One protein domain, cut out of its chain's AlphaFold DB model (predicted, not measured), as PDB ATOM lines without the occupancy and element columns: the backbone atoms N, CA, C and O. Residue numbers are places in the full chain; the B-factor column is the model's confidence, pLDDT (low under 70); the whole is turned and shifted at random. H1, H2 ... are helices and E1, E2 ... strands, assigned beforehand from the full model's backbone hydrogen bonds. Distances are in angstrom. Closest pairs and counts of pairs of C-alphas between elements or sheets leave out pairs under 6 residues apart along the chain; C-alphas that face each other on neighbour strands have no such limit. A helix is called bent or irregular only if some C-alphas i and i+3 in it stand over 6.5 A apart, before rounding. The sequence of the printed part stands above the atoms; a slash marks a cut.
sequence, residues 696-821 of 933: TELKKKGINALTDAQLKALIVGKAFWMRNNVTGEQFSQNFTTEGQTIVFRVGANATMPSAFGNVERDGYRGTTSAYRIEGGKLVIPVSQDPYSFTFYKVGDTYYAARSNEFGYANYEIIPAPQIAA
ATOM      1  N   THR A 696      47.490  -0.066  58.966       91.44
ATOM      2  CA  THR A 696      48.546  -0.680  59.779       91.44
ATOM      3  C   THR A 696      49.361  -1.692  58.976       91.44
ATOM      4  O   THR A 696      50.588  -1.686  59.051       91.44
ATOM      5  N   GLU A 697      48.714  -2.541  58.178       91.75
ATOM      6  CA  GLU A 697      49.406  -3.500  57.311       91.75
ATOM      7  C   GLU A 697      50.178  -2.815  56.185       91.75
ATOM      8  O   GLU A 697      51.308  -3.211  55.902       91.75
ATOM      9  N   LEU A 698      49.611  -1.767  55.577       93.50
ATOM     10  CA  LEU A 698      50.311  -0.966  54.572       93.50
ATOM     11  C   LEU A 698      51.603  -0.373  55.154       93.50
ATOM     12  O   LEU A 698      52.675  -0.539  54.571       93.50
ATOM     13  N   LYS A 699      51.538   0.205  56.359       93.19
ATOM     14  CA  LYS A 699      52.721   0.722  57.066       93.19
ATOM     15  C   LYS A 699      53.741  -0.370  57.386       93.19
ATOM     16  O   LYS A 699      54.931  -0.159  57.176       93.19
ATOM     17  N   LYS A 700      53.300  -1.552  57.840       93.88
ATOM     18  CA  LYS A 700      54.190  -2.705  58.091       93.88
ATOM     19  C   LYS A 700      54.927  -3.165  56.828       93.88
ATOM     20  O   LYS A 700      56.047  -3.649  56.929       93.88
ATOM     21  N   LYS A 701      54.323  -2.985  55.651       94.25
ATOM     22  CA  LYS A 701      54.933  -3.254  54.337       94.25
ATOM     23  C   LYS A 701      55.812  -2.101  53.816       94.25
ATOM     24  O   LYS A 701      56.263  -2.160  52.678       94.25
ATOM     25  N   GLY A 702      56.045  -1.051  54.609       93.88
ATOM     26  CA  GLY A 702      56.842   0.117  54.215       93.88
ATOM     27  C   GLY A 702      56.127   1.085  53.264       93.88
ATOM     28  O   GLY A 702      56.770   1.953  52.676       93.88
ATOM     29  N   ILE A 703      54.808   0.951  53.095       96.00
ATOM     30  CA  ILE A 703      54.013   1.823  52.228       96.00
ATOM     31  C   ILE A 703      53.578   3.054  53.030       96.00
ATOM     32  O   ILE A 703      52.806   2.958  53.986       96.00
ATOM     33  N   ASN A 704      54.062   4.223  52.612       94.31
ATOM     34  CA  ASN A 704      53.732   5.507  53.227       94.31
ATOM     35  C   ASN A 704      52.541   6.186  52.536       94.31
ATOM     36  O   ASN A 704      52.257   5.939  51.361       94.31
ATOM     37  N   ALA A 705      51.859   7.062  53.276       95.88
ATOM     38  CA  ALA A 705      50.819   7.923  52.724       95.88
ATOM     39  C   ALA A 705      51.412   8.933  51.727       95.88
ATOM     40  O   ALA A 705      52.548   9.384  51.894       95.88
ATOM     41  N   LEU A 706      50.632   9.307  50.713       96.88
ATOM     42  CA  LEU A 706      51.023  10.342  49.757       96.88
ATOM     43  C   LEU A 706      51.127  11.720  50.428       96.88
ATOM     44  O   LEU A 706      50.329  12.074  51.293       96.88
ATOM     45  N   THR A 707      52.092  12.525  49.983       96.88
ATOM     46  CA  THR A 707      52.211  13.939  50.371       96.88
ATOM     47  C   THR A 707      51.197  14.813  49.627       96.88
ATOM     48  O   THR A 707      50.660  14.403  48.599       96.88
ATOM     49  N   ASP A 708      50.987  16.058  50.073       95.81
ATOM     50  CA  ASP A 708      50.126  17.025  49.366       95.81
ATOM     51  C   ASP A 708      50.498  17.179  47.887       95.81
ATOM     52  O   ASP A 708      49.620  17.244  47.027       95.81
ATOM     53  N   ALA A 709      51.797  17.221  47.572       96.69
ATOM     54  CA  ALA A 709      52.276  17.358  46.200       96.69
ATOM     55  C   ALA A 709      51.934  16.124  45.350       96.69
ATOM     56  O   ALA A 709      51.440  16.255  44.230       96.69
ATOM     57  N   GLN A 710      52.145  14.925  45.900       96.88
ATOM     58  CA  GLN A 710      51.818  13.667  45.227       96.88
ATOM     59  C   GLN A 710      50.307  13.500  45.049       96.88
ATOM     60  O   GLN A 710      49.858  13.081  43.985       96.88
ATOM     61  N   LEU A 711      49.519  13.866  46.062       95.19
ATOM     62  CA  LEU A 711      48.066  13.777  46.019       95.19
ATOM     63  C   LEU A 711      47.478  14.770  45.011       95.19
ATOM     64  O   LEU A 711      46.656  14.375  44.189       95.19
ATOM     65  N   LYS A 712      47.958  16.022  44.989       95.31
ATOM     66  CA  LYS A 712      47.581  17.010  43.962       95.31
ATOM     67  C   LYS A 712      47.871  16.488  42.559       95.31
ATOM     68  O   LYS A 712      46.997  16.541  41.700       95.31
ATOM     69  N   ALA A 713      49.064  15.927  42.351       95.50
ATOM     70  CA  ALA A 713      49.439  15.325  41.078       95.50
ATOM     71  C   ALA A 713      48.572  14.108  40.713       95.50
ATOM     72  O   ALA A 713      48.377  13.844  39.527       95.50
ATOM     73  N   LEU A 714      48.047  13.369  41.694       94.69
ATOM     74  CA  LEU A 714      47.189  12.208  41.469       94.69
ATOM     75  C   LEU A 714      45.765  12.594  41.050       94.69
ATOM     76  O   LEU A 714      45.271  12.006  40.090       94.69
ATOM     77  N   ILE A 715      45.123  13.548  41.737       94.00
ATOM     78  CA  ILE A 715      43.664  13.755  41.622       94.00
ATOM     79  C   ILE A 715      43.236  15.071  40.961       94.00
ATOM     80  O   ILE A 715      42.198  15.091  40.314       94.00
ATOM     81  N   VAL A 716      43.984  16.172  41.091       94.56
ATOM     82  CA  VAL A 716      43.484  17.498  40.676       94.56
ATOM     83  C   VAL A 716      43.344  17.576  39.153       94.56
ATOM     84  O   VAL A 716      44.298  17.307  38.422       94.56
ATOM     85  N   GLY A 717      42.158  17.965  38.677       90.75
ATOM     86  CA  GLY A 717      41.834  18.063  37.249       90.75
ATOM     87  C   GLY A 717      41.651  16.710  36.554       90.75
ATOM     88  O   GLY A 717      41.748  16.641  35.329       90.75
ATOM     89  N   LYS A 718      41.450  15.623  37.310       92.50
ATOM     90  CA  LYS A 718      41.403  14.250  36.793       92.50
ATOM     91  C   LYS A 718      40.120  13.538  37.197       92.50
ATOM     92  O   LYS A 718      39.515  13.826  38.227       92.50
ATOM     93  N   ALA A 719      39.759  12.548  36.388       87.69
ATOM     94  CA  ALA A 719      38.708  11.593  36.691       87.69
ATOM     95  C   ALA A 719      39.291  10.182  36.752       87.69
ATOM     96  O   ALA A 719      40.154   9.821  35.948       87.69
ATOM     97  N   PHE A 720      38.809   9.387  37.695       88.25
ATOM     98  CA  PHE A 720      39.231   8.006  37.872       88.25
ATOM     99  C   PHE A 720      38.048   7.126  38.244       88.25
ATOM    100  O   PHE A 720      37.042   7.600  38.767       88.25
ATOM    101  N   TRP A 721      38.179   5.836  37.961       88.69
ATOM    102  CA  TRP A 721      37.259   4.842  38.486       88.69
ATOM    103  C   TRP A 721      37.771   4.356  39.830       88.69
ATOM    104  O   TRP A 721      38.954   4.072  39.995       88.69
ATOM    105  N   MET A 722      36.859   4.280  40.780       88.50
ATOM    106  CA  MET A 722      37.064   3.779  42.121       88.50
ATOM    107  C   MET A 722      36.276   2.493  42.293       88.50
ATOM    108  O   MET A 722      35.211   2.327  41.697       88.50
ATOM    109  N   ARG A 723      36.776   1.611  43.151       88.00
ATOM    110  CA  ARG A 723      36.029   0.492  43.711       88.00
ATOM    111  C   ARG A 723      36.006   0.608  45.229       88.00
ATOM    112  O   ARG A 723      37.059   0.807  45.833       88.00
ATOM    113  N   ASN A 724      34.834   0.456  45.839       87.56
ATOM    114  CA  ASN A 724      34.740   0.120  47.256       87.56
ATOM    115  C   ASN A 724      34.991  -1.389  47.391       87.56
ATOM    116  O   ASN A 724      34.189  -2.200  46.942       87.56
ATOM    117  N   ASN A 725      36.117  -1.781  47.975       89.19
ATOM    118  CA  ASN A 725      36.528  -3.175  48.128       89.19
ATOM    119  C   ASN A 725      35.695  -3.948  49.161       89.19
ATOM    120  O   ASN A 725      35.814  -5.169  49.223       89.19
ATOM    121  N   VAL A 726      34.850  -3.266  49.943       85.75
ATOM    122  CA  VAL A 726      33.879  -3.914  50.835       85.75
ATOM    123  C   VAL A 726      32.639  -4.350  50.056       85.75
ATOM    124  O   VAL A 726      32.249  -5.509  50.131       85.75
ATOM    125  N   THR A 727      32.045  -3.449  49.267       79.25
ATOM    126  CA  THR A 727      30.790  -3.714  48.534       79.25
ATOM    127  C   THR A 727      31.008  -4.242  47.114       79.25
ATOM    128  O   THR A 727      30.099  -4.790  46.498       79.25
ATOM    129  N   GLY A 728      32.208  -4.060  46.560       82.00
ATOM    130  CA  GLY A 728      32.520  -4.292  45.150       82.00
ATOM    131  C   GLY A 728      31.977  -3.214  44.206       82.00
ATOM    132  O   GLY A 728      32.214  -3.300  42.997       82.00
ATOM    133  N   GLU A 729      31.271  -2.205  44.725       78.38
ATOM    134  CA  GLU A 729      30.684  -1.126  43.932       78.38
ATOM    135  C   GLU A 729      31.768  -0.300  43.252       78.38
ATOM    136  O   GLU A 729      32.827  -0.031  43.822       78.38
ATOM    137  N   GLN A 730      31.497   0.065  42.001       82.38
ATOM    138  CA  GLN A 730      32.421   0.804  41.157       82.38
ATOM    139  C   GLN A 730      31.782   2.098  40.705       82.38
ATOM    140  O   GLN A 730      30.682   2.079  40.150       82.38
ATOM    141  N   PHE A 731      32.536   3.179  40.844       80.69
ATOM    142  CA  PHE A 731      32.068   4.521  40.559       80.69
ATOM    143  C   PHE A 731      33.147   5.365  39.919       80.69
ATOM    144  O   PHE A 731      34.335   5.174  40.156       80.69
ATOM    145  N   SER A 732      32.743   6.300  39.074       83.56
ATOM    146  CA  SER A 732      33.652   7.291  38.517       83.56
ATOM    147  C   SER A 732      33.652   8.508  39.426       83.56
ATOM    148  O   SER A 732      32.592   8.983  39.818       83.56
ATOM    149  N   GLN A 733      34.817   9.043  39.754       87.12
ATOM    150  CA  GLN A 733      34.925  10.276  40.512       87.12
ATOM    151  C   GLN A 733      35.799  11.268  39.758       87.12
ATOM    152  O   GLN A 733      36.915  10.952  39.351       87.12
ATOM    153  N   ASN A 734      35.267  12.469  39.561       87.44
ATOM    154  CA  ASN A 734      35.955  13.583  38.928       87.44
ATOM    155  C   ASN A 734      36.346  14.620  39.984       87.44
ATOM    156  O   ASN A 734      35.563  14.882  40.893       87.44
ATOM    157  N   PHE A 735      37.519  15.227  39.837       90.38
ATOM    158  CA  PHE A 735      38.031  16.308  40.672       90.38
ATOM    159  C   PHE A 735      38.466  17.464  39.775       90.38
ATOM    160  O   PHE A 735      39.399  17.332  38.985       90.38
ATOM    161  N   THR A 736      37.812  18.613  39.895       90.38
ATOM    162  CA  THR A 736      38.102  19.799  39.086       90.38
ATOM    163  C   THR A 736      39.226  20.637  39.694       90.38
ATOM    164  O   THR A 736      39.560  20.501  40.874       90.38
ATOM    165  N   THR A 737      39.821  21.520  38.896       91.38
ATOM    166  CA  THR A 737      40.854  22.469  39.342       91.38
ATOM    167  C   THR A 737      40.324  23.527  40.310       91.38
ATOM    168  O   THR A 737      41.088  24.068  41.102       91.38
ATOM    169  N   GLU A 738      39.014  23.768  40.308       90.44
ATOM    170  CA  GLU A 738      38.306  24.732  41.162       90.44
ATOM    171  C   GLU A 738      37.966  24.156  42.548       90.44
ATOM    172  O   GLU A 738      37.248  24.783  43.326       90.44
ATOM    173  N   GLY A 739      38.447  22.949  42.866       90.31
ATOM    174  CA  GLY A 739      38.177  22.310  44.150       90.31
ATOM    175  C   GLY A 739      36.771  21.720  44.250       90.31
ATOM    176  O   GLY A 739      36.208  21.698  45.339       90.31
ATOM    177  N   GLN A 740      36.182  21.259  43.141       89.69
ATOM    178  CA  GLN A 740      34.899  20.543  43.134       89.69
ATOM    179  C   GLN A 740      35.086  19.073  42.754       89.69
ATOM    180  O   GLN A 740      35.920  18.743  41.916       89.69
ATOM    181  N   THR A 741      34.313  18.174  43.351       86.94
ATOM    182  CA  THR A 741      34.266  16.759  42.988       86.94
ATOM    183  C   THR A 741      32.849  16.323  42.651       86.94
ATOM    184  O   THR A 741      31.877  16.834  43.207       86.94
ATOM    185  N   ILE A 742      32.733  15.390  41.709       80.56
ATOM    186  CA  ILE A 742      31.468  14.774  41.315       80.56
ATOM    187  C   ILE A 742      31.680  13.271  41.260       80.56
ATOM    188  O   ILE A 742      32.606  12.805  40.592       80.56
ATOM    189  N   VAL A 743      30.810  12.524  41.933       76.44
ATOM    190  CA  VAL A 743      30.730  11.069  41.791       76.44
ATOM    191  C   VAL A 743      29.683  10.741  40.727       76.44
ATOM    192  O   VAL A 743      28.586  11.286  40.726       76.44
ATOM    193  N   PHE A 744      30.024   9.869  39.790       68.38
ATOM    194  CA  PHE A 744      29.165   9.402  38.717       68.38
ATOM    195  C   PHE A 744      29.033   7.888  38.779       68.38
ATOM    196  O   PHE A 744      30.030   7.175  38.872       68.38
ATOM    197  N   ARG A 745      27.800   7.433  38.535       59.66
ATOM    198  CA  ARG A 745      27.436   6.045  38.250       59.66
ATOM    199  C   ARG A 745      27.763   5.080  39.386       59.66
ATOM    200  O   ARG A 745      28.840   4.504  39.427       59.66
ATOM    201  N   VAL A 746      26.726   4.786  40.149       55.56
ATOM    202  CA  VAL A 746      26.697   3.677  41.092       55.56
ATOM    203  C   VAL A 746      25.856   2.567  40.476       55.56
ATOM    204  O   VAL A 746      24.904   2.850  39.741       55.56
ATOM    205  N   GLY A 747      26.201   1.301  40.697       50.53
ATOM    206  CA  GLY A 747      25.382   0.184  40.221       50.53
ATOM    207  C   GLY A 747      23.915   0.326  40.663       50.53
ATOM    208  O   GLY A 747      23.636   0.816  41.753       50.53
ATOM    209  N   ALA A 748      22.966  -0.114  39.830       42.59
ATOM    210  CA  ALA A 748      21.529   0.075  40.080       42.59
ATOM    211  C   ALA A 748      20.987  -0.665  41.328       42.59
ATOM    212  O   ALA A 748      19.889  -0.354  41.770       42.59
ATOM    213  N   ASN A 749      21.762  -1.600  41.901       47.88
ATOM    214  CA  ASN A 749      21.378  -2.455  43.038       47.88
ATOM    215  C   ASN A 749      22.385  -2.391  44.206       47.88
ATOM    216  O   ASN A 749      22.561  -3.367  44.935       47.88
ATOM    217  N   ALA A 750      23.091  -1.271  44.342       50.97
ATOM    218  CA  ALA A 750      24.067  -1.040  45.401       50.97
ATOM    219  C   ALA A 750      23.428  -1.102  46.804       50.97
ATOM    220  O   ALA A 750      22.431  -0.421  47.076       50.97
ATOM    221  N   THR A 751      23.989  -1.919  47.703       53.97
ATOM    222  CA  THR A 751      23.587  -1.897  49.119       53.97
ATOM    223  C   THR A 751      24.259  -0.694  49.731       53.97
ATOM    224  O   THR A 751      25.430  -0.756  50.087       53.97
ATOM    225  N   MET A 752      23.513   0.403  49.820       57.41
ATOM    226  CA  MET A 752      24.073   1.672  50.246       57.41
ATOM    227  C   MET A 752      24.593   1.594  51.680       57.41
ATOM    228  O   MET A 752      23.783   1.430  52.599       57.41
ATOM    229  N   PRO A 753      25.914   1.741  51.896       56.22
ATOM    230  CA  PRO A 753      26.440   1.907  53.238       56.22
ATOM    231  C   PRO A 753      25.783   3.104  53.940       56.22
ATOM    232  O   PRO A 753      25.243   4.019  53.301       56.22
ATOM    233  N   SER A 754      25.857   3.132  55.271       57.19
ATOM    234  CA  SER A 754      25.514   4.332  56.038       57.19
ATOM    235  C   SER A 754      26.450   5.503  55.668       57.19
ATOM    236  O   SER A 754      27.259   5.413  54.741       57.19
ATOM    237  N   ALA A 755      26.417   6.623  56.402       52.12
ATOM    238  CA  ALA A 755      27.462   7.644  56.247       52.12
ATOM    239  C   ALA A 755      28.890   7.037  56.297       52.12
ATOM    240  O   ALA A 755      29.802   7.597  55.689       52.12
ATOM    241  N   PHE A 756      29.063   5.864  56.926       52.38
ATOM    242  CA  PHE A 756      30.220   4.961  56.887       52.38
ATOM    243  C   PHE A 756      30.201   4.061  55.636       52.38
ATOM    244  O   PHE A 756      29.448   3.100  55.587       52.38
ATOM    245  N   GLY A 757      31.035   4.352  54.635       50.94
ATOM    246  CA  GLY A 757      31.128   3.688  53.331       50.94
ATOM    247  C   GLY A 757      30.499   4.464  52.163       50.94
ATOM    248  O   GLY A 757      30.909   4.267  51.019       50.94
ATOM    249  N   ASN A 758      29.542   5.374  52.410       60.66
ATOM    250  CA  ASN A 758      28.772   6.041  51.347       60.66
ATOM    251  C   ASN A 758      29.494   7.255  50.745       60.66
ATOM    252  O   ASN A 758      29.150   8.408  50.996       60.66
ATOM    253  N   VAL A 759      30.529   6.988  49.955       57.88
ATOM    254  CA  VAL A 759      31.235   7.990  49.137       57.88
ATOM    255  C   VAL A 759      30.392   8.542  47.994       57.88
ATOM    256  O   VAL A 759      30.676   9.628  47.498       57.88
ATOM    257  N   GLU A 760      29.362   7.812  47.579       58.25
ATOM    258  CA  GLU A 760      28.654   8.085  46.332       58.25
ATOM    259  C   GLU A 760      27.386   8.924  46.506       58.25
ATOM    260  O   GLU A 760      26.767   9.310  45.514       58.25
ATOM    261  N   ARG A 761      27.001   9.239  47.753       63.94
ATOM    262  CA  ARG A 761      25.752   9.930  48.119       63.94
ATOM    263  C   ARG A 761      25.441  11.121  47.221       63.94
ATOM    264  O   ARG A 761      24.324  11.252  46.724       63.94
ATOM    265  N   ASP A 762      26.423  11.990  47.034       61.56
ATOM    266  CA  ASP A 762      26.248  13.224  46.275       61.56
ATOM    267  C   ASP A 762      26.178  12.933  44.766       61.56
ATOM    268  O   ASP A 762      25.444  13.598  44.034       61.56
ATOM    269  N   GLY A 763      26.814  11.850  44.313       57.69
ATOM    270  CA  GLY A 763      26.674  11.335  42.956       57.69
ATOM    271  C   GLY A 763      25.269  10.832  42.629       57.69
ATOM    272  O   GLY A 763      24.751  11.132  41.554       57.69
ATOM    273  N   TYR A 764      24.591  10.168  43.572       58.00
ATOM    274  CA  TYR A 764      23.176   9.788  43.413       58.00
ATOM    275  C   TYR A 764      22.245  10.985  43.232       58.00
ATOM    276  O   TYR A 764      21.219  10.880  42.562       58.00
ATOM    277  N   ARG A 765      22.598  12.124  43.828       58.69
ATOM    278  CA  ARG A 765      21.837  13.372  43.719       58.69
ATOM    279  C   ARG A 765      22.267  14.225  42.530       58.69
ATOM    280  O   ARG A 765      21.646  15.253  42.277       58.69
ATOM    281  N   GLY A 766      23.322  13.822  41.817       60.53
ATOM    282  CA  GLY A 766      23.950  14.631  40.775       60.53
ATOM    283  C   GLY A 766      24.513  15.954  41.304       60.53
ATOM    284  O   GLY A 766      24.598  16.922  40.550       60.53
ATOM    285  N   THR A 767      24.850  16.020  42.592       66.44
ATOM    286  CA  THR A 767      25.380  17.220  43.246       66.44
ATOM    287  C   THR A 767      26.903  17.192  43.277       66.44
ATOM    288  O   THR A 767      27.514  16.138  43.448       66.44
ATOM    289  N   THR A 768      27.520  18.362  43.126       77.25
ATOM    290  CA  THR A 768      28.966  18.540  43.283       77.25
ATOM    291  C   THR A 768      29.306  18.820  44.743       77.25
ATOM    292  O   THR A 768      28.569  19.544  45.415       77.25
ATOM    293  N   SER A 769      30.451  18.330  45.207       81.31
ATOM    294  CA  SER A 769      30.943  18.584  46.566       81.31
ATOM    295  C   SER A 769      32.283  19.296  46.506       81.31
ATOM    296  O   SER A 769      33.146  18.946  45.703       81.31
ATOM    297  N   ALA A 770      32.486  20.306  47.349       88.00
ATOM    298  CA  ALA A 770      33.793  20.942  47.452       88.00
ATOM    299  C   ALA A 770      34.816  19.937  48.006       88.00
ATOM    300  O   ALA A 770      34.486  19.133  48.874       88.00
ATOM    301  N   TYR A 771      36.065  19.994  47.555       91.81
ATOM    302  CA  TYR A 771      37.160  19.237  48.149       91.81
ATOM    303  C   TYR A 771      38.363  20.137  48.406       91.81
ATOM    304  O   TYR A 771      38.570  21.150  47.737       91.81
ATOM    305  N   ARG A 772      39.190  19.744  49.372       93.44
ATOM    306  CA  ARG A 772      40.496  20.369  49.603       93.44
ATOM    307  C   ARG A 772      41.558  19.324  49.899       93.44
ATOM    308  O   ARG A 772      41.237  18.215  50.317       93.44
ATOM    309  N   ILE A 773      42.815  19.693  49.693       93.25
ATOM    310  CA  ILE A 773      43.971  18.880  50.067       93.25
ATOM    311  C   ILE A 773      44.718  19.612  51.175       93.25
ATOM    312  O   ILE A 773      45.103  20.767  50.988       93.25
ATOM    313  N   GLU A 774      44.892  18.945  52.310       92.44
ATOM    314  CA  GLU A 774      45.514  19.512  53.503       92.44
ATOM    315  C   GLU A 774      46.167  18.396  54.330       92.44
ATOM    316  O   GLU A 774      45.524  17.401  54.670       92.44
ATOM    317  N   GLY A 775      47.454  18.551  54.657       91.38
ATOM    318  CA  GLY A 775      48.153  17.640  55.570       91.38
ATOM    319  C   GLY A 775      48.294  16.203  55.048       91.38
ATOM    320  O   GLY A 775      48.195  15.251  55.820       91.38
ATOM    321  N   GLY A 776      48.491  16.036  53.740       91.38
ATOM    322  CA  GLY A 776      48.598  14.754  53.037       91.38
ATOM    323  C   GLY A 776      47.254  14.066  52.794       91.38
ATOM    324  O   GLY A 776      47.222  12.880  52.466       91.38
ATOM    325  N   LYS A 777      46.134  14.772  52.991       94.31
ATOM    326  CA  LYS A 777      44.789  14.190  52.942       94.31
ATOM    327  C   LYS A 777      43.879  14.950  51.996       94.31
ATOM    328  O   LYS A 777      43.921  16.173  51.923       94.31
ATOM    329  N   LEU A 778      43.006  14.211  51.325       93.19
ATOM    330  CA  LEU A 778      41.886  14.751  50.564       93.19
ATOM    331  C   LEU A 778      40.682  14.854  51.497       93.19
ATOM    332  O   LEU A 778      40.209  13.836  51.985       93.19
ATOM    333  N   VAL A 779      40.176  16.053  51.744       91.62
ATOM    334  CA  VAL A 779      38.987  16.266  52.571       91.62
ATOM    335  C   VAL A 779      37.787  16.517  51.668       91.62
ATOM    336  O   VAL A 779      37.791  17.482  50.900       91.62
ATOM    337  N   ILE A 780      36.772  15.660  51.782       87.06
ATOM    338  CA  ILE A 780      35.492  15.762  51.076       87.06
ATOM    339  C   ILE A 780      34.375  15.772  52.131       87.06
ATOM    340  O   ILE A 780      34.305  14.848  52.947       87.06
ATOM    341  N   PRO A 781      33.491  16.780  52.137       76.56
ATOM    342  CA  PRO A 781      32.270  16.742  52.922       76.56
ATOM    343  C   PRO A 781      31.351  15.632  52.396       76.56
ATOM    344  O   PRO A 781      30.973  15.661  51.230       76.56
ATOM    345  N   VAL A 782      30.963  14.682  53.246       68.06
ATOM    346  CA  VAL A 782      29.883  13.725  52.958       68.06
ATOM    347  C   VAL A 782      28.827  13.914  54.030       68.06
ATOM    348  O   VAL A 782      29.122  13.785  55.214       68.06
ATOM    349  N   SER A 783      27.588  14.215  53.642       60.06
ATOM    350  CA  SER A 783      26.519  14.481  54.619       60.06
ATOM    351  C   SER A 783      26.898  15.549  55.652       60.06
ATOM    352  O   SER A 783      26.689  15.342  56.839       60.06
ATOM    353  N   GLN A 784      27.478  16.661  55.182       65.12
ATOM    354  CA  GLN A 784      27.968  17.797  55.985       65.12
ATOM    355  C   GLN A 784      29.240  17.530  56.809       65.12
ATOM    356  O   GLN A 784      29.894  18.486  57.222       65.12
ATOM    357  N   ASP A 785      29.672  16.274  56.952       71.06
ATOM    358  CA  ASP A 785      30.869  15.926  57.716       71.06
ATOM    359  C   ASP A 785      32.132  15.889  56.846       71.06
ATOM    360  O   ASP A 785      32.149  15.217  55.809       71.06
ATOM    361  N   PRO A 786      33.219  16.580  57.245       81.19
ATOM    362  CA  PRO A 786      34.463  16.595  56.490       81.19
ATOM    363  C   PRO A 786      35.232  15.288  56.704       81.19
ATOM    364  O   PRO A 786      36.046  15.169  57.621       81.19
ATOM    365  N   TYR A 787      35.024  14.308  55.828       85.62
ATOM    366  CA  TYR A 787      35.810  13.081  55.860       85.62
ATOM    367  C   TYR A 787      37.106  13.251  55.087       85.62
ATOM    368  O   TYR A 787      37.144  13.804  53.987       85.62
ATOM    369  N   SER A 788      38.187  12.752  55.676       90.00
ATOM    370  CA  SER A 788      39.505  12.791  55.060       90.00
ATOM    371  C   SER A 788      39.863  11.432  54.470       90.00
ATOM    372  O   SER A 788      39.654  10.398  55.105       90.00
ATOM    373  N   PHE A 789      40.438  11.445  53.276       92.88
ATOM    374  CA  PHE A 789      40.987  10.297  52.580       92.88
ATOM    375  C   PHE A 789      42.503  10.396  52.594       92.88
ATOM    376  O   PHE A 789      43.081  11.403  52.179       92.88
ATOM    377  N   THR A 790      43.144   9.330  53.054       95.69
ATOM    378  CA  THR A 790      44.594   9.161  52.983       95.69
ATOM    379  C   THR A 790      44.901   8.149  51.890       95.69
ATOM    380  O   THR A 790      44.412   7.022  51.959       95.69
ATOM    381  N   PHE A 791      45.690   8.545  50.892       96.44
ATOM    382  CA  PHE A 791      46.031   7.694  49.751       96.44
ATOM    383  C   PHE A 791      47.388   7.016  49.945       96.44
ATOM    384  O   PHE A 791      48.315   7.609  50.497       96.44
ATOM    385  N   TYR A 792      47.507   5.794  49.439       97.00
ATOM    386  CA  TYR A 792      48.691   4.944  49.494       97.00
ATOM    387  C   TYR A 792      48.950   4.363  48.105       97.00
ATOM    388  O   TYR A 792      48.014   3.922  47.441       97.00
ATOM    389  N   LYS A 793      50.212   4.337  47.671       96.06
ATOM    390  CA  LYS A 793      50.611   3.711  46.404       96.06
ATOM    391  C   LYS A 793      51.216   2.334  46.673       96.06
ATOM    392  O   LYS A 793      52.208   2.233  47.392       96.06
ATOM    393  N   VAL A 794      50.636   1.290  46.086       93.94
ATOM    394  CA  VAL A 794      51.065  -0.108  46.224       93.94
ATOM    395  C   VAL A 794      51.338  -0.666  44.833       93.94
ATOM    396  O   VAL A 794      50.411  -0.979  44.090       93.94
ATOM    397  N   GLY A 795      52.617  -0.750  44.454       91.75
ATOM    398  CA  GLY A 795      52.985  -0.996  43.058       91.75
ATOM    399  C   GLY A 795      52.437   0.119  42.162       91.75
ATOM    400  O   GLY A 795      52.715   1.293  42.407       91.75
ATOM    401  N   ASP A 796      51.621  -0.244  41.172       90.38
ATOM    402  CA  ASP A 796      50.960   0.701  40.258       90.38
ATOM    403  C   ASP A 796      49.534   1.086  40.682       90.38
ATOM    404  O   ASP A 796      48.927   1.975  40.082       90.38
ATOM    405  N   THR A 797      49.011   0.468  41.743       92.75
ATOM    406  CA  THR A 797      47.648   0.695  42.232       92.75
ATOM    407  C   THR A 797      47.642   1.691  43.388       92.75
ATOM    408  O   THR A 797      48.557   1.729  44.215       92.75
ATOM    409  N   TYR A 798      46.583   2.496  43.473       95.81
ATOM    410  CA  TYR A 798      46.360   3.406  44.591       95.81
ATOM    411  C   TYR A 798      45.193   2.925  45.441       95.81
ATOM    412  O   TYR A 798      44.113   2.653  44.920       95.81
ATOM    413  N   TYR A 799      45.412   2.893  46.750       95.69
ATOM    414  CA  TYR A 799      44.384   2.636  47.749       95.69
ATOM    415  C   TYR A 799      44.113   3.901  48.556       95.69
ATOM    416  O   TYR A 799      45.022   4.705  48.767       95.69
ATOM    417  N   ALA A 800      42.893   4.071  49.052       94.44
ATOM    418  CA  ALA A 800      42.533   5.158  49.947       94.44
ATOM    419  C   ALA A 800      41.813   4.646  51.197       94.44
ATOM    420  O   ALA A 800      40.934   3.786  51.135       94.44
ATOM    421  N   ALA A 801      42.202   5.208  52.340       93.12
ATOM    422  CA  ALA A 801      41.572   4.995  53.635       93.12
ATOM    423  C   ALA A 801      40.794   6.244  54.039       93.12
ATOM    424  O   ALA A 801      41.367   7.339  54.078       93.12
ATOM    425  N   ARG A 802      39.508   6.082  54.349       90.31
ATOM    426  CA  ARG A 802      38.626   7.171  54.780       90.31
ATOM    427  C   ARG A 802      38.579   7.246  56.305       90.31
ATOM    428  O   ARG A 802      38.581   6.220  56.978       90.31
ATOM    429  N   SER A 803      38.555   8.453  56.866       86.19
ATOM    430  CA  SER A 803      38.765   8.658  58.308       86.19
ATOM    431  C   SER A 803      37.731   7.998  59.215       86.19
ATOM    432  O   SER A 803      38.088   7.619  60.325       86.19
ATOM    433  N   ASN A 804      36.491   7.827  58.760       80.19
ATOM    434  CA  ASN A 804      35.453   7.160  59.544       80.19
ATOM    435  C   ASN A 804      35.400   5.642  59.340       80.19
ATOM    436  O   ASN A 804      34.577   4.995  59.956       80.19
ATOM    437  N   GLU A 805      36.292   5.046  58.547       86.56
ATOM    438  CA  GLU A 805      36.371   3.586  58.358       86.56
ATOM    439  C   GLU A 805      37.499   2.971  59.190       86.56
ATOM    440  O   GLU A 805      38.117   1.982  58.812       86.56
ATOM    441  N   PHE A 806      37.803   3.610  60.323       84.62
ATOM    442  CA  PHE A 806      38.602   3.070  61.423       84.62
ATOM    443  C   PHE A 806      39.943   2.422  61.028       84.62
ATOM    444  O   PHE A 806      40.410   1.482  61.667       84.62
ATOM    445  N   GLY A 807      40.597   2.962  59.997       86.50
ATOM    446  CA  GLY A 807      41.918   2.515  59.555       86.50
ATOM    447  C   GLY A 807      41.914   1.462  58.447       86.50
ATOM    448  O   GLY A 807      42.990   0.965  58.114       86.50
ATOM    449  N   TYR A 808      40.770   1.150  57.839       90.88
ATOM    450  CA  TYR A 808      40.707   0.334  56.626       90.88
ATOM    451  C   TYR A 808      40.951   1.167  55.359       90.88
ATOM    452  O   TYR A 808      40.481   2.297  55.221       90.88
ATOM    453  N   ALA A 809      41.707   0.598  54.419       93.75
ATOM    454  CA  ALA A 809      41.966   1.149  53.091       93.75
ATOM    455  C   ALA A 809      41.010   0.511  52.070       93.75
ATOM    456  O   ALA A 809      41.409  -0.294  51.229       93.75
ATOM    457  N   ASN A 810      39.725   0.842  52.198       92.38
ATOM    458  CA  ASN A 810      38.642   0.180  51.471       92.38
ATOM    459  C   ASN A 810      38.462   0.650  50.028       92.38
ATOM    460  O   ASN A 810      37.718   0.021  49.286       92.38
ATOM    461  N   TYR A 811      39.113   1.730  49.605       92.50
ATOM    462  CA  TYR A 811      38.911   2.282  48.270       92.50
ATOM    463  C   TYR A 811      40.115   2.033  47.380       92.50
ATOM    464  O   TYR A 811      41.249   2.214  47.814       92.50
ATOM    465  N   GLU A 812      39.875   1.668  46.129       93.88
ATOM    466  CA  GLU A 812      40.917   1.365  45.148       93.88
ATOM    467  C   GLU A 812      40.661   2.119  43.846       93.88
ATOM    468  O   GLU A 812      39.557   2.054  43.310       93.88
ATOM    469  N   ILE A 813      41.684   2.795  43.315       93.88
ATOM    470  CA  ILE A 813      41.638   3.319  41.946       93.88
ATOM    471  C   ILE A 813      41.803   2.141  40.986       93.88
ATOM    472  O   ILE A 813      42.842   1.480  40.979       93.88
ATOM    473  N   ILE A 814      40.793   1.914  40.151       91.25
ATOM    474  CA  ILE A 814      40.745   0.829  39.170       91.25
ATOM    475  C   ILE A 814      40.753   1.376  37.732       91.25
ATOM    476  O   ILE A 814      40.372   2.526  37.488       91.25
ATOM    477  N   PRO A 815      41.149   0.561  36.736       86.81
ATOM    478  CA  PRO A 815      40.905   0.879  35.333       86.81
ATOM    479  C   PRO A 815      39.406   1.045  35.052       86.81
ATOM    480  O   PRO A 815      38.567   0.433  35.713       86.81
ATOM    481  N   ALA A 816      39.062   1.827  34.026       78.75
ATOM    482  CA  ALA A 816      37.670   1.978  33.617       78.75
ATOM    483  C   ALA A 816      37.050   0.608  33.256       78.75
ATOM    484  O   ALA A 816      37.602  -0.099  32.405       78.75
ATOM    485  N   PRO A 817      35.914   0.209  33.864       68.00
ATOM    486  CA  PRO A 817      35.299  -1.081  33.590       68.00
ATOM    487  C   PRO A 817      34.836  -1.165  32.132       68.00
ATOM    488  O   PRO A 817      34.303  -0.205  31.580       68.00
ATOM    489  N   GLN A 818      34.978  -2.339  31.508       56.22
ATOM    490  CA  GLN A 818      34.653  -2.581  30.090       56.22
ATOM    491  C   GLN A 818      33.203  -2.205  29.713       56.22
ATOM    492  O   GLN A 818      32.950  -1.726  28.610       56.22
ATOM    493  N   ILE A 819      32.247  -2.328  30.645       53.34
ATOM    494  CA  ILE A 819      30.841  -1.906  30.451       53.34
ATOM    495  C   ILE A 819      30.726  -0.374  30.293       53.34
ATOM    496  O   ILE A 819      29.797   0.122  29.659       53.34
ATOM    497  N   ALA A 820      31.674   0.388  30.840       48.31
ATOM    498  CA  ALA A 820      31.751   1.842  30.735       48.31
ATOM    499  C   ALA A 820      32.638   2.331  29.573       48.31
ATOM    500  O   ALA A 820      32.786   3.539  29.396       48.31
ATOM    501  N   ALA A 821      33.194   1.430  28.753       46.56
ATOM    502  CA  ALA A 821      34.109   1.804  27.675       46.56
ATOM    503  C   ALA A 821      33.424   2.414  26.433       46.56
ATOM    504  O   ALA A 821      34.119   2.893  25.541       46.56
TER     505      ALA A 821
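This is residues 696 to 821 of the 933 residues of an uncharacterized protein of Candidatus Accumulibacter aalborgensis (UniProt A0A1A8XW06). One long antiparallel sheet of eight strands is curled into a nearly closed barrel, folded back on itself at E6, so that E5 and E4 face the remaining strands. The gap between its two edge strands, E3 and E4, is partly bridged where residues 769 to 770 pair with E3; H2 packs at one end on E4 and E5, H3 sits at another part of the rim beside E3, and H1 is off to the outside. The printed part has 126 residues, with named elements in the order H1, H2, E1, E2, E3, H3, E4, E5, E6, E7, E8. The sheet's order is E3, E2, E1, E8, E7, E6, E5, E4, and the class is mixed, helices and strands. The whole is compact, with a radius of gyration of the C-alphas of 13.7 A and spans of 38 by 30 by 29 A.

H1, residues 696 to 700, only grazes the sheet with residues 698 to 699 and is only just on it, with 5 pairs of C-alphas within 10 A. H2, residues 708 to 715, is on the sheet; its closest C-alphas to E4, residues 772 to 774, are those of Asp 708 and Ile 773, 6.5 A apart. E1, residues 718 to 724, E2, residues 730 to 735, and E3, residues 740 to 744, form a meander, each strand the antiparallel neighbour of the one before. N 722 is 2.7 A from O 731 between E1 and E2, and N 744 is 2.7 A from O 732 between E2 and E3. H3, residues 761 to 764, is on the sheet at a height over the sheet of 5.9 A, over none of its strands; the C-alphas of Val 743 and Gly 763, the closest of E3 and H3, are 4.2 A apart. E4 begins a second meander, with E5, residues 777 to 782, E6, residues 785 to 794, E7, residues 797 to 802, and E8, residues 811 to 814. Within hydrogen-bond range are N 779 and O 772, 2.8 A, for E5 and E4; N 789 and O 778, 2.7 A, for E6 and E5; N 792 and O 799, 2.8 A, for E6 and E7; and N 800 and O 811, 2.8 A, for E7 and E8. E8 is also the antiparallel neighbour of E1, with N 723 and O 812 2.8 A apart. The pairing of E6 is staggered: residues 785 to 789 pair with E5 and residues 789 to 794 with E7. The sheet is a folded sheet, bent back into two leaves: E3, E2, E1, E8 and E7 face E5 and E4, with E6 as the hinge. In H1 and H2 every O i to N i+4 pair is within hydrogen-bond range; H3 is too short for such a pair.

H1 begins at C-alpha 696 (48.546, -0.680, 59.779). H2 measures 10.6 A from first to last C-alpha, E1 18.8 A, E2 16.5 A and E3 13.3 A. After the short elements H3 and E4, E5 measures 14.9 A and E6, the longest strand, 28.2 A, from C-alpha 785 (30.869, 15.926, 57.716) to C-alpha 794 (51.065, -0.108, 46.224). E7 measures 16.8 A, and E8, 9.4 A long, ends at C-alpha 814 (40.745, 0.829, 39.170).

The C-alphas of Lys 700 and Gly 766, the two farthest apart, are 38.9 A from each other. The printed part has no cut. The link from E3 to H3, residues 745 to 760, is long. The model's mean pLDDT over the printed part is 81.5; residues 744 to 767, 782 to 784 and 817 to 821 are under 70.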